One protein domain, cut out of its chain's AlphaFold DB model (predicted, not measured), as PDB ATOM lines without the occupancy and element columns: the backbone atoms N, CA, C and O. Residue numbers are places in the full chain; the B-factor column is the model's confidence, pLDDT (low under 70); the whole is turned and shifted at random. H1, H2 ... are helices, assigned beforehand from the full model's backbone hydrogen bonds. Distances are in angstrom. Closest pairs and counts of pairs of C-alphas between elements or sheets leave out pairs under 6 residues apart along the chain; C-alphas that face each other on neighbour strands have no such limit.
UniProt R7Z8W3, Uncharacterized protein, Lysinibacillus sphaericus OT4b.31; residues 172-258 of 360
ATOM      1  N   ASP A 172       3.346  49.852 -48.123       86.12
ATOM      2  CA  ASP A 172       4.400  48.840 -48.242       86.12
ATOM      3  C   ASP A 172       4.014  47.518 -47.537       86.12
ATOM      4  O   ASP A 172       4.660  46.498 -47.757       86.12
ATOM      5  N   SER A 173       2.935  47.514 -46.743       88.50
ATOM      6  CA  SER A 173       2.429  46.377 -45.955       88.50
ATOM      7  C   SER A 173       0.942  46.089 -46.224       88.50
ATOM      8  O   SER A 173       0.199  45.676 -45.333       88.50
ATOM      9  N   LEU A 174       0.488  46.299 -47.467       84.62
ATOM     10  CA  LEU A 174      -0.928  46.176 -47.846       84.62
ATOM     11  C   LEU A 174      -1.531  44.794 -47.571       84.62
ATOM     12  O   LEU A 174      -2.720  44.713 -47.285       84.62
ATOM     13  N   ASP A 175      -0.743  43.724 -47.664       84.81
ATOM     14  CA  ASP A 175      -1.208  42.356 -47.415       84.81
ATOM     15  C   ASP A 175      -1.558  42.128 -45.927       84.81
ATOM     16  O   ASP A 175      -2.588  41.524 -45.608       84.81
ATOM     17  N   GLU A 176      -0.763  42.686 -45.005       85.62
ATOM     18  CA  GLU A 176      -1.048  42.666 -43.561       85.62
ATOM     19  C   GLU A 176      -2.257  43.549 -43.230       85.62
ATOM     20  O   GLU A 176      -3.197  43.094 -42.577       85.62
ATOM     21  N   LEU A 177      -2.286  44.777 -43.764       84.25
ATOM     22  CA  LEU A 177      -3.404  45.703 -43.577       84.25
ATOM     23  C   LEU A 177      -4.716  45.135 -44.132       84.25
ATOM     24  O   LEU A 177      -5.758  45.240 -43.488       84.25
ATOM     25  N   GLY A 178      -4.676  44.515 -45.312       82.94
ATOM     26  CA  GLY A 178      -5.828  43.858 -45.918       82.94
ATOM     27  C   GLY A 178      -6.328  42.699 -45.065       82.94
ATOM     28  O   GLY A 178      -7.530  42.573 -44.848       82.94
ATOM     29  N   THR A 179      -5.420  41.896 -44.510       83.88
ATOM     30  CA  THR A 179      -5.777  40.804 -43.595       83.88
ATOM     31  C   THR A 179      -6.483  41.320 -42.341       83.88
ATOM     32  O   THR A 179      -7.538  40.795 -41.976       83.88
ATOM     33  N   ASP A 180      -5.928  42.344 -41.691       83.75
ATOM     34  CA  ASP A 180      -6.522  42.965 -40.503       83.75
ATOM     35  C   ASP A 180      -7.899  43.568 -40.822       83.75
ATOM     36  O   ASP A 180      -8.878  43.307 -40.119       83.75
ATOM     37  N   PHE A 181      -7.989  44.315 -41.924       81.88
ATOM     38  CA  PHE A 181      -9.210  44.981 -42.365       81.88
ATOM     39  C   PHE A 181     -10.330  43.992 -42.707       81.88
ATOM     40  O   PHE A 181     -11.461  44.173 -42.263       81.88
ATOM     41  N   ILE A 182     -10.039  42.934 -43.469       81.44
ATOM     42  CA  ILE A 182     -11.043  41.941 -43.874       81.44
ATOM     43  C   ILE A 182     -11.541  41.153 -42.662       81.44
ATOM     44  O   ILE A 182     -12.751  40.989 -42.499       81.44
ATOM     45  N   LYS A 183     -10.645  40.736 -41.755       80.00
ATOM     46  CA  LYS A 183     -11.047  40.102 -40.486       80.00
ATOM     47  C   LYS A 183     -11.986  41.002 -39.688       80.00
ATOM     48  O   LYS A 183     -12.998  40.528 -39.180       80.00
ATOM     49  N   PHE A 184     -11.664  42.288 -39.594       79.00
ATOM     50  CA  PHE A 184     -12.502  43.292 -38.945       79.00
ATOM     51  C   PHE A 184     -13.865  43.459 -39.639       79.00
ATOM     52  O   PHE A 184     -14.899  43.405 -38.975       79.00
ATOM     53  N   TYR A 185     -13.893  43.587 -40.967       78.88
ATOM     54  CA  TYR A 185     -15.122  43.733 -41.752       78.88
ATOM     55  C   TYR A 185     -16.084  42.550 -41.570       78.88
ATOM     56  O   TYR A 185     -17.287  42.751 -41.396       78.88
ATOM     57  N   TYR A 186     -15.566  41.320 -41.579       78.00
ATOM     58  CA  TYR A 186     -16.369  40.110 -41.379       78.00
ATOM     59  C   TYR A 186     -16.963  40.024 -39.972       78.00
ATOM     60  O   TYR A 186     -18.134  39.677 -39.826       78.00
ATOM     61  N   LYS A 187     -16.186  40.412 -38.951       76.88
ATOM     62  CA  LYS A 187     -16.641  40.464 -37.554       76.88
ATOM     63  C   LYS A 187     -17.780  41.462 -37.335       76.88
ATOM     64  O   LYS A 187     -18.660  41.186 -36.531       76.88
ATOM     65  N   ILE A 188     -17.765  42.607 -38.021       74.38
ATOM     66  CA  ILE A 188     -18.827  43.622 -37.899       74.38
ATOM     67  C   ILE A 188     -20.111  43.189 -38.597       74.38
ATOM     68  O   ILE A 188     -21.199  43.486 -38.123       74.38
ATOM     69  N   ASN A 189     -19.998  42.513 -39.737       73.44
ATOM     70  CA  ASN A 189     -21.160  42.164 -40.554       73.44
ATOM     71  C   ASN A 189     -21.725  40.765 -40.257       73.44
ATOM     72  O   ASN A 189     -22.473  40.250 -41.083       73.44
ATOM     73  N   ASP A 190     -21.345  40.162 -39.122       66.31
ATOM     74  CA  ASP A 190     -21.820  38.858 -38.621       66.31
ATOM     75  C   ASP A 190     -21.857  37.752 -39.696       66.31
ATOM     76  O   ASP A 190     -22.778  36.944 -39.798       66.31
ATOM     77  N   ASN A 191     -20.852  37.753 -40.573       63.84
ATOM     78  CA  ASN A 191     -20.747  36.789 -41.661       63.84
ATOM     79  C   ASN A 191     -19.846  35.640 -41.192       63.84
ATOM     80  O   ASN A 191     -18.622  35.755 -41.254       63.84
ATOM     81  N   GLU A 192     -20.455  34.553 -40.710       53.34
ATOM     82  CA  GLU A 192     -19.739  33.487 -39.993       53.34
ATOM     83  C   GLU A 192     -18.708  32.702 -40.822       53.34
ATOM     84  O   GLU A 192     -17.781  32.174 -40.226       53.34
ATOM     85  N   GLU A 193     -18.762  32.642 -42.155       53.50
ATOM     86  CA  GLU A 193     -17.809  31.814 -42.919       53.50
ATOM     87  C   GLU A 193     -17.753  32.215 -44.403       53.50
ATOM     88  O   GLU A 193     -18.672  31.907 -45.165       53.50
ATOM     89  N   LYS A 194     -16.664  32.864 -44.849       56.09
ATOM     90  CA  LYS A 194     -16.271  32.961 -46.272       56.09
ATOM     91  C   LYS A 194     -14.749  33.000 -46.440       56.09
ATOM     92  O   LYS A 194     -14.024  33.323 -45.504       56.09
ATOM     93  N   GLU A 195     -14.282  32.623 -47.634       55.06
ATOM     94  CA  GLU A 195     -12.868  32.505 -48.021       55.06
ATOM     95  C   GLU A 195     -12.078  33.808 -47.793       55.06
ATOM     96  O   GLU A 195     -11.988  34.673 -48.664       55.06
ATOM     97  N   PHE A 196     -11.454  33.914 -46.616       60.66
ATOM     98  CA  PHE A 196     -10.665  35.069 -46.175       60.66
ATOM     99  C   PHE A 196      -9.577  35.497 -47.170       60.66
ATOM    100  O   PHE A 196      -9.278  36.680 -47.286       60.66
ATOM    101  N   GLU A 197      -8.971  34.552 -47.884       61.53
ATOM    102  CA  GLU A 197      -7.798  34.813 -48.724       61.53
ATOM    103  C   GLU A 197      -8.153  35.534 -50.037       61.53
ATOM    104  O   GLU A 197      -7.442  36.453 -50.452       61.53
ATOM    105  N   TYR A 198      -9.291  35.195 -50.656       63.38
ATOM    106  CA  TYR A 198      -9.742  35.826 -51.902       63.38
ATOM    107  C   TYR A 198     -10.117  37.300 -51.696       63.38
ATOM    108  O   TYR A 198      -9.775  38.159 -52.516       63.38
ATOM    109  N   ASP A 199     -10.765  37.617 -50.577       73.81
ATOM    110  CA  ASP A 199     -11.176  38.986 -50.264       73.81
ATOM    111  C   ASP A 199     -10.001  39.870 -49.849       73.81
ATOM    112  O   ASP A 199      -9.955  41.041 -50.231       73.81
ATOM    113  N   VAL A 200      -9.007  39.310 -49.147       80.94
ATOM    114  CA  VAL A 200      -7.747  40.012 -48.859       80.94
ATOM    115  C   VAL A 200      -7.018  40.328 -50.156       80.94
ATOM    116  O   VAL A 200      -6.646  41.478 -50.380       80.94
ATOM    117  N   GLN A 201      -6.877  39.359 -51.064       80.44
ATOM    118  CA  GLN A 201      -6.212  39.612 -52.340       80.44
ATOM    119  C   GLN A 201      -6.985  40.625 -53.196       80.44
ATOM    120  O   GLN A 201      -6.381  41.483 -53.845       80.44
ATOM    121  N   THR A 202      -8.319  40.566 -53.173       78.94
ATOM    122  CA  THR A 202      -9.190  41.541 -53.840       78.94
ATOM    123  C   THR A 202      -8.977  42.941 -53.268       78.94
ATOM    124  O   THR A 202      -8.748  43.881 -54.032       78.94
ATOM    125  N   PHE A 203      -8.964  43.081 -51.940       83.00
ATOM    126  CA  PHE A 203      -8.659  44.336 -51.258       83.00
ATOM    127  C   PHE A 203      -7.280  44.873 -51.650       83.00
ATOM    128  O   PHE A 203      -7.172  46.017 -52.082       83.00
ATOM    129  N   VAL A 204      -6.235  44.044 -51.564       83.25
ATOM    130  CA  VAL A 204      -4.851  44.428 -51.883       83.25
ATOM    131  C   VAL A 204      -4.732  44.884 -53.333       83.25
ATOM    132  O   VAL A 204      -4.099  45.902 -53.609       83.25
ATOM    133  N   ASN A 205      -5.363  44.177 -54.272       81.75
ATOM    134  CA  ASN A 205      -5.345  44.542 -55.687       81.75
ATOM    135  C   ASN A 205      -6.025  45.894 -55.929       81.75
ATOM    136  O   ASN A 205      -5.477  46.744 -56.633       81.75
ATOM    137  N   LEU A 206      -7.189  46.116 -55.315       79.44
ATOM    138  CA  LEU A 206      -7.896  47.391 -55.398       79.44
ATOM    139  C   LEU A 206      -7.092  48.522 -54.741       79.44
ATOM    140  O   LEU A 206      -6.999  49.611 -55.306       79.44
ATOM    141  N   ALA A 207      -6.475  48.270 -53.586       80.88
ATOM    142  CA  ALA A 207      -5.641  49.235 -52.880       80.88
ATOM    143  C   ALA A 207      -4.390  49.602 -53.692       80.88
ATOM    144  O   ALA A 207      -4.078  50.782 -53.840       80.88
ATOM    145  N   ARG A 208      -3.709  48.619 -54.298       82.38
ATOM    146  CA  ARG A 208      -2.570  48.858 -55.201       82.38
ATOM    147  C   ARG A 208      -2.994  49.677 -56.414       82.38
ATOM    148  O   ARG A 208      -2.324  50.654 -56.739       82.38
ATOM    149  N   LYS A 209      -4.123  49.336 -57.038       79.62
ATOM    150  CA  LYS A 209      -4.692  50.123 -58.136       79.62
ATOM    151  C   LYS A 209      -4.927  51.574 -57.714       79.62
ATOM    152  O   LYS A 209      -4.485  52.492 -58.400       79.62
ATOM    153  N   TYR A 210      -5.548  51.784 -56.555       75.69
ATOM    154  CA  TYR A 210      -5.777  53.122 -56.020       75.69
ATOM    155  C   TYR A 210      -4.476  53.910 -55.810       75.69
ATOM    156  O   TYR A 210      -4.378  55.057 -56.240       75.69
ATOM    157  N   ILE A 211      -3.474  53.298 -55.177       75.50
ATOM    158  CA  ILE A 211      -2.221  53.968 -54.803       75.50
ATOM    159  C   ILE A 211      -1.338  54.256 -56.028       75.50
ATOM    160  O   ILE A 211      -0.706  55.313 -56.096       75.50
ATOM    161  N   TYR A 212      -1.267  53.328 -56.987       74.44
ATOM    162  CA  TYR A 212      -0.258  53.354 -58.050       74.44
ATOM    163  C   TYR A 212      -0.794  53.755 -59.434       74.44
ATOM    164  O   TYR A 212      -0.026  54.327 -60.209       74.44
ATOM    165  N   GLU A 213      -2.072  53.516 -59.754       67.62
ATOM    166  CA  GLU A 213      -2.632  53.799 -61.091       67.62
ATOM    167  C   GLU A 213      -3.305  55.182 -61.195       67.62
ATOM    168  O   GLU A 213      -3.303  55.779 -62.268       67.62
ATOM    169  N   ASN A 214      -3.793  55.766 -60.094       61.03
ATOM    170  CA  ASN A 214      -4.558  57.029 -60.113       61.03
ATOM    171  C   ASN A 214      -3.702  58.316 -60.061       61.03
ATOM    172  O   ASN A 214      -4.180  59.365 -59.632       61.03
ATOM    173  N   ARG A 215      -2.433  58.283 -60.494       54.00
ATOM    174  CA  ARG A 215      -1.526  59.451 -60.404       54.00
ATOM    175  C   ARG A 215      -1.695  60.522 -61.496       54.00
ATOM    176  O   ARG A 215      -0.918  61.471 -61.482       54.00
ATOM    177  N   TYR A 216      -2.663  60.399 -62.412       47.09
ATOM    178  CA  TYR A 216      -2.756  61.294 -63.580       47.09
ATOM    179  C   TYR A 216      -4.081  62.035 -63.821       47.09
ATOM    180  O   TYR A 216      -4.061  62.952 -64.633       47.09
ATOM    181  N   ASP A 217      -5.178  61.754 -63.108       44.72
ATOM    182  CA  ASP A 217      -6.443  62.483 -63.315       44.72
ATOM    183  C   ASP A 217      -6.988  63.068 -62.004       44.72
ATOM    184  O   ASP A 217      -7.680  62.403 -61.232       44.72
ATOM    185  N   GLU A 218      -6.720  64.359 -61.774       47.28
ATOM    186  CA  GLU A 218      -7.235  65.153 -60.640       47.28
ATOM    187  C   GLU A 218      -8.777  65.188 -60.570       47.28
ATOM    188  O   GLU A 218      -9.354  65.472 -59.523       47.28
ATOM    189  N   ILE A 219      -9.462  64.846 -61.666       40.38
ATOM    190  CA  ILE A 219     -10.930  64.866 -61.785       40.38
ATOM    191  C   ILE A 219     -11.575  63.579 -61.216       40.38
ATOM    192  O   ILE A 219     -12.763  63.573 -60.900       40.38
ATOM    193  N   LEU A 220     -10.802  62.507 -60.997       41.66
ATOM    194  CA  LEU A 220     -11.277  61.204 -60.495       41.66
ATOM    195  C   LEU A 220     -10.936  60.933 -59.018       41.66
ATOM    196  O   LEU A 220     -11.055  59.801 -58.555       41.66
ATOM    197  N   MET A 221     -10.592  61.958 -58.232       45.22
ATOM    198  CA  MET A 221     -10.481  61.811 -56.768       45.22
ATOM    199  C   MET A 221     -11.802  61.383 -56.091       45.22
ATOM    200  O   MET A 221     -11.793  61.021 -54.917       45.22
ATOM    201  N   GLN A 222     -12.933  61.409 -56.806       43.78
ATOM    202  CA  GLN A 222     -14.255  61.155 -56.232       43.78
ATOM    203  C   GLN A 222     -14.761  59.711 -56.268       43.78
ATOM    204  O   GLN A 222     -15.802  59.462 -55.666       43.78
ATOM    205  N   ASP A 223     -14.065  58.739 -56.859       51.12
ATOM    206  CA  ASP A 223     -14.606  57.373 -56.849       51.12
ATOM    207  C   ASP A 223     -13.531  56.304 -56.698       51.12
ATOM    208  O   ASP A 223     -12.967  55.797 -57.666       51.12
ATOM    209  N   ILE A 224     -13.226  55.952 -55.447       52.41
ATOM    210  CA  ILE A 224     -12.361  54.810 -55.164       52.41
ATOM    211  C   ILE A 224     -13.153  53.731 -54.440       52.41
ATOM    212  O   ILE A 224     -13.410  53.768 -53.237       52.41
ATOM    213  N   SER A 225     -13.494  52.741 -55.258       55.44
ATOM    214  CA  SER A 225     -14.220  51.507 -54.990       55.44
ATOM    215  C   SER A 225     -13.675  50.643 -53.849       55.44
ATOM    216  O   SER A 225     -14.422  49.802 -53.357       55.44
ATOM    217  N   VAL A 226     -12.421  50.842 -53.412       59.47
ATOM    218  CA  VAL A 226     -11.724  49.971 -52.442       59.47
ATOM    219  C   VAL A 226     -12.557  49.768 -51.183       59.47
ATOM    220  O   VAL A 226     -12.797  48.631 -50.814       59.47
ATOM    221  N   PHE A 227     -13.041  50.852 -50.569       62.31
ATOM    222  CA  PHE A 227     -13.876  50.789 -49.365       62.31
ATOM    223  C   PHE A 227     -15.377  50.893 -49.660       62.31
ATOM    224  O   PHE A 227     -16.173  50.452 -48.845       62.31
ATOM    225  N   ASN A 228     -15.787  51.390 -50.837       60.12
ATOM    226  CA  ASN A 228     -17.206  51.402 -51.231       60.12
ATOM    227  C   ASN A 228     -17.772  49.978 -51.418       60.12
ATOM    228  O   ASN A 228     -18.977  49.771 -51.263       60.12
ATOM    229  N   ILE A 229     -16.919  49.000 -51.757       54.06
ATOM    230  CA  ILE A 229     -17.283  47.573 -51.802       54.06
ATOM    231  C   ILE A 229     -17.582  47.041 -50.392       54.06
ATOM    232  O   ILE A 229     -18.485  46.223 -50.223       54.06
ATOM    233  N   PHE A 230     -16.886  47.551 -49.375       60.50
ATOM    234  CA  PHE A 230     -17.054  47.164 -47.976       60.50
ATOM    235  C   PHE A 230     -17.993  48.145 -47.272       60.50
ATOM    236  O   PHE A 230     -17.568  49.042 -46.546       60.50
ATOM    237  N   ARG A 231     -19.301  47.981 -47.495       64.75
ATOM    238  CA  ARG A 231     -20.321  48.766 -46.788       64.75
ATOM    239  C   ARG A 231     -20.296  48.414 -45.305       64.75
ATOM    240  O   ARG A 231     -20.711  47.323 -44.924       64.75
ATOM    241  N   PHE A 232     -19.815  49.332 -44.476       66.50
ATOM    242  CA  PHE A 232     -19.913  49.185 -43.032       66.50
ATOM    243  C   PHE A 232     -21.365  49.321 -42.592       66.50
ATOM    244  O   PHE A 232     -22.015  50.329 -42.872       66.50
ATOM    245  N   ASN A 233     -21.864  48.329 -41.858       69.56
ATOM    246  CA  ASN A 233     -22.997  48.561 -40.983       69.56
ATOM    247  C   ASN A 233     -22.503  49.405 -39.798       69.56
ATOM    248  O   ASN A 233     -21.853  48.889 -38.891       69.56
ATOM    249  N   TYR A 234     -22.755  50.715 -39.839       71.38
ATOM    250  CA  TYR A 234     -22.264  51.637 -38.814       71.38
ATOM    251  C   TYR A 234     -22.844  51.351 -37.430       71.38
ATOM    252  O   TYR A 234     -22.136  51.536 -36.450       71.38
ATOM    253  N   GLU A 235     -24.086  50.878 -37.332       72.50
ATOM    254  CA  GLU A 235     -24.691  50.516 -36.046       72.50
ATOM    255  C   GLU A 235     -23.953  49.327 -35.412       72.50
ATOM    256  O   GLU A 235     -23.579  49.367 -34.238       72.50
ATOM    257  N   GLU A 236     -23.635  48.307 -36.213       74.50
ATOM    258  CA  GLU A 236     -22.836  47.175 -35.739       74.50
ATOM    259  C   GLU A 236     -21.379  47.551 -35.471       74.50
ATOM    260  O   GLU A 236     -20.795  47.079 -34.498       74.50
ATOM    261  N   LEU A 237     -20.792  48.456 -36.260       75.06
ATOM    262  CA  LEU A 237     -19.470  49.009 -35.977       75.06
ATOM    263  C   LEU A 237     -19.446  49.684 -34.599       75.06
ATOM    264  O   LEU A 237     -18.527  49.435 -33.821       75.06
ATOM    265  N   GLU A 238     -20.449  50.502 -34.269       72.62
ATOM    266  CA  GLU A 238     -20.555  51.145 -32.953       72.62
ATOM    267  C   GLU A 238     -20.680  50.110 -31.833       72.62
ATOM    268  O   GLU A 238     -19.911  50.146 -30.869       72.62
ATOM    269  N   ASN A 239     -21.578  49.137 -31.988       74.12
ATOM    270  CA  ASN A 239     -21.748  48.038 -31.038       74.12
ATOM    271  C   ASN A 239     -20.448  47.254 -30.822       74.12
ATOM    272  O   ASN A 239     -20.102  46.911 -29.687       74.12
ATOM    273  N   TYR A 240     -19.724  46.975 -31.903       72.94
ATOM    274  CA  TYR A 240     -18.482  46.220 -31.873       72.94
ATOM    275  C   TYR A 240     -17.359  47.013 -31.196       72.94
ATOM    276  O   TYR A 240     -16.644  46.472 -30.350       72.94
ATOM    277  N   LEU A 241     -17.257  48.314 -31.490       71.75
ATOM    278  CA  LEU A 241     -16.313  49.226 -30.843       71.75
ATOM    279  C   LEU A 241     -16.551  49.308 -29.332       71.75
ATOM    280  O   LEU A 241     -15.584  49.327 -28.573       71.75
ATOM    281  N   VAL A 242     -17.801  49.303 -28.864       71.75
ATOM    282  CA  VAL A 242     -18.103  49.282 -27.420       71.75
ATOM    283  C   VAL A 242     -17.720  47.944 -26.781       71.75
ATOM    284  O   VAL A 242     -17.156  47.929 -25.689       71.75
ATOM    285  N   ARG A 243     -18.025  46.818 -27.439       73.12
ATOM    286  CA  ARG A 243     -17.891  45.476 -26.843       73.12
ATOM    287  C   ARG A 243     -16.463  44.924 -26.835       73.12
ATOM    288  O   ARG A 243     -16.128  44.176 -25.918       73.12
ATOM    289  N   TYR A 244     -15.630  45.248 -27.827       68.62
ATOM    290  CA  TYR A 244     -14.371  44.530 -28.070       68.62
ATOM    291  C   TYR A 244     -13.148  45.457 -28.125       68.62
ATOM    292  O   TYR A 244     -12.689  45.841 -29.194       68.62
ATOM    293  N   ASP A 245     -12.569  45.776 -26.963       63.88
ATOM    294  CA  ASP A 245     -11.411  46.686 -26.855       63.88
ATOM    295  C   ASP A 245     -10.032  46.017 -27.051       63.88
ATOM    296  O   ASP A 245      -9.007  46.688 -27.109       63.88
ATOM    297  N   TYR A 246      -9.992  44.684 -27.155       66.88
ATOM    298  CA  TYR A 246      -8.744  43.906 -27.227       66.88
ATOM    299  C   TYR A 246      -8.260  43.606 -28.656       66.88
ATOM    300  O   TYR A 246      -7.172  43.059 -28.828       66.88
ATOM    301  N   ASP A 247      -9.054  43.916 -29.684       76.31
ATOM    302  CA  ASP A 247      -8.653  43.720 -31.079       76.31
ATOM    303  C   ASP A 247      -7.678  44.836 -31.503       76.31
ATOM    304  O   ASP A 247      -7.937  46.022 -31.291       76.31
ATOM    305  N   SER A 248      -6.522  44.471 -32.068       77.88
ATOM    306  CA  SER A 248      -5.444  45.421 -32.384       77.88
ATOM    307  C   SER A 248      -5.849  46.453 -33.438       77.88
ATOM    308  O   SER A 248      -5.422  47.609 -33.367       77.88
ATOM    309  N   PHE A 249      -6.689  46.065 -34.402       78.12
ATOM    310  CA  PHE A 249      -7.211  46.973 -35.415       78.12
ATOM    311  C   PHE A 249      -8.247  47.923 -34.806       78.12
ATOM    312  O   PHE A 249      -8.196  49.124 -35.070       78.12
ATOM    313  N   ILE A 250      -9.107  47.422 -33.912       76.31
ATOM    314  CA  ILE A 250     -10.062  48.242 -33.149       76.31
ATOM    315  C   ILE A 250      -9.358  49.267 -32.273       76.31
ATOM    316  O   ILE A 250      -9.705  50.444 -32.319       76.31
ATOM    317  N   TYR A 251      -8.364  48.845 -31.495       79.94
ATOM    318  CA  TYR A 251      -7.620  49.747 -30.624       79.94
ATOM    319  C   TYR A 251      -6.981  50.889 -31.426       79.94
ATOM    320  O   TYR A 251      -7.077  52.057 -31.048       79.94
ATOM    321  N   ARG A 252      -6.387  50.565 -32.581       80.62
ATOM    322  CA  ARG A 252      -5.819  51.550 -33.508       80.62
ATOM    323  C   ARG A 252      -6.893  52.475 -34.084       80.62
ATOM    324  O   ARG A 252      -6.700  53.685 -34.063       80.62
ATOM    325  N   LEU A 253      -8.037  51.947 -34.523       81.50
ATOM    326  CA  LEU A 253      -9.154  52.751 -35.034       81.50
ATOM    327  C   LEU A 253      -9.731  53.682 -33.957       81.50
ATOM    328  O   LEU A 253      -9.992  54.851 -34.230       81.50
ATOM    329  N   LYS A 254      -9.867  53.217 -32.713       79.88
ATOM    330  CA  LYS A 254     -10.274  54.071 -31.592       79.88
ATOM    331  C   LYS A 254      -9.275  55.197 -31.363       79.88
ATOM    332  O   LYS A 254      -9.637  56.366 -31.415       79.88
ATOM    333  N   LYS A 255      -8.003  54.843 -31.205       83.06
ATOM    334  CA  LYS A 255      -6.940  55.788 -30.866       83.06
ATOM    335  C   LYS A 255      -6.664  56.817 -31.964       83.06
ATOM    336  O   LYS A 255      -6.425  57.982 -31.666       83.06
ATOM    337  N   GLU A 256      -6.630  56.392 -33.224       84.25
ATOM    338  CA  GLU A 256      -6.195  57.245 -34.340       84.25
ATOM    339  C   GLU A 256      -7.345  57.957 -35.062       84.25
ATOM    340  O   GLU A 256      -7.107  58.993 -35.692       84.25
ATOM    341  N   PHE A 257      -8.574  57.438 -34.957       84.62
ATOM    342  CA  PHE A 257      -9.767  58.035 -35.557       84.62
ATOM    343  C   PHE A 257     -10.781  58.506 -34.508       84.62
ATOM    344  O   PHE A 257     -11.057  59.701 -34.454       84.62
ATOM    345  N   VAL A 258     -11.312  57.621 -33.654       79.00
ATOM    346  CA  VAL A 258     -12.401  57.973 -32.708       79.00
ATOM    347  C   VAL A 258     -11.977  59.043 -31.698       79.00
ATOM    348  O   VAL A 258     -12.730  59.980 -31.421       79.00
TER     349      VAL A 258
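This is residues 172 to 258 of the 360 residues of an uncharacterized protein of Lysinibacillus sphaericus OT4b.31 (UniProt R7Z8W3). A loose-jointed cluster of crossing helices: H1 runs through the middle, H2, the longest helix, crosses it on one side, and H4 and H5 meet it narrowly on the other side, H4 at its last residue and H5 farther back along it. The little helix H3 packs on H2, and the loop between these two sticks out at residues 215 to 220. The printed part has 87 residues, 58 of them in five named helices, H1 to H5 in order along the chain, with no named strand; the class is all helix. It is only just compact, close to loose, with a radius of gyration of the C-alphas of 14.3 A, and spans 43 by 29 by 23 A.

H1, residues 174 to 188, is the hub, touching three other helices. H2, residues 196 to 213, touches it at a steep tilt of 54 degrees, opposite ways; their closest C-alphas, those of Gly 178 and Val 200, are 5.2 A apart. H3, residues 225 to 228, touches H2 at residues 203 to 210 alone, with the closest C-alphas, of Leu 206 and Val 226, 5.5 A apart. H4, residues 234 to 243, only just touches H1, with 3 pairs of C-alphas within 8 A, and about perpendicular at 87 degrees. Of H1, residue 188 alone takes part; the closest C-alphas are those of Ile 188 and Leu 237, 5.8 A apart. H5, residues 248 to 258, also only just touches H1, at its residues 180 to 184 alone, with 3 pairs within 8 A. These two are about perpendicular at 85 degrees, and their closest C-alphas, of Asp 180 and Phe 249, are 6.5 A apart. H4 and H5 are close but not clearly touching, with the C-alphas of Leu 241 and Ile 250 closest at 6.7 A. H2 is apart from H4 and from H5. Every O i to N i+4 pair is within hydrogen-bond range in H1, H2, H4 and H5; H3 is too short for such a pair.

H1 begins at C-alpha 174, (-0.928, 46.176, -47.846), and is 20.6 A long from first to last C-alpha. H2 is 25.3 A long and ends at C-alpha 213, (-2.632, 53.799, -61.091). H3 has four residues, H4 is 14.2 A long, and H5 is 14.4 A long and ends at C-alpha 258, (-12.401, 57.973, -32.708).

The two C-alphas farthest apart, those of Tyr 216 and Arg 243, are 42.8 A apart. The printed part has no cut. The link from H2 to H3 is long, with 11 residues. The mean pLDDT of the printed part is 70.7, and it is under 70 at residues 190 to 198, 213 to 233 and 244 to 246.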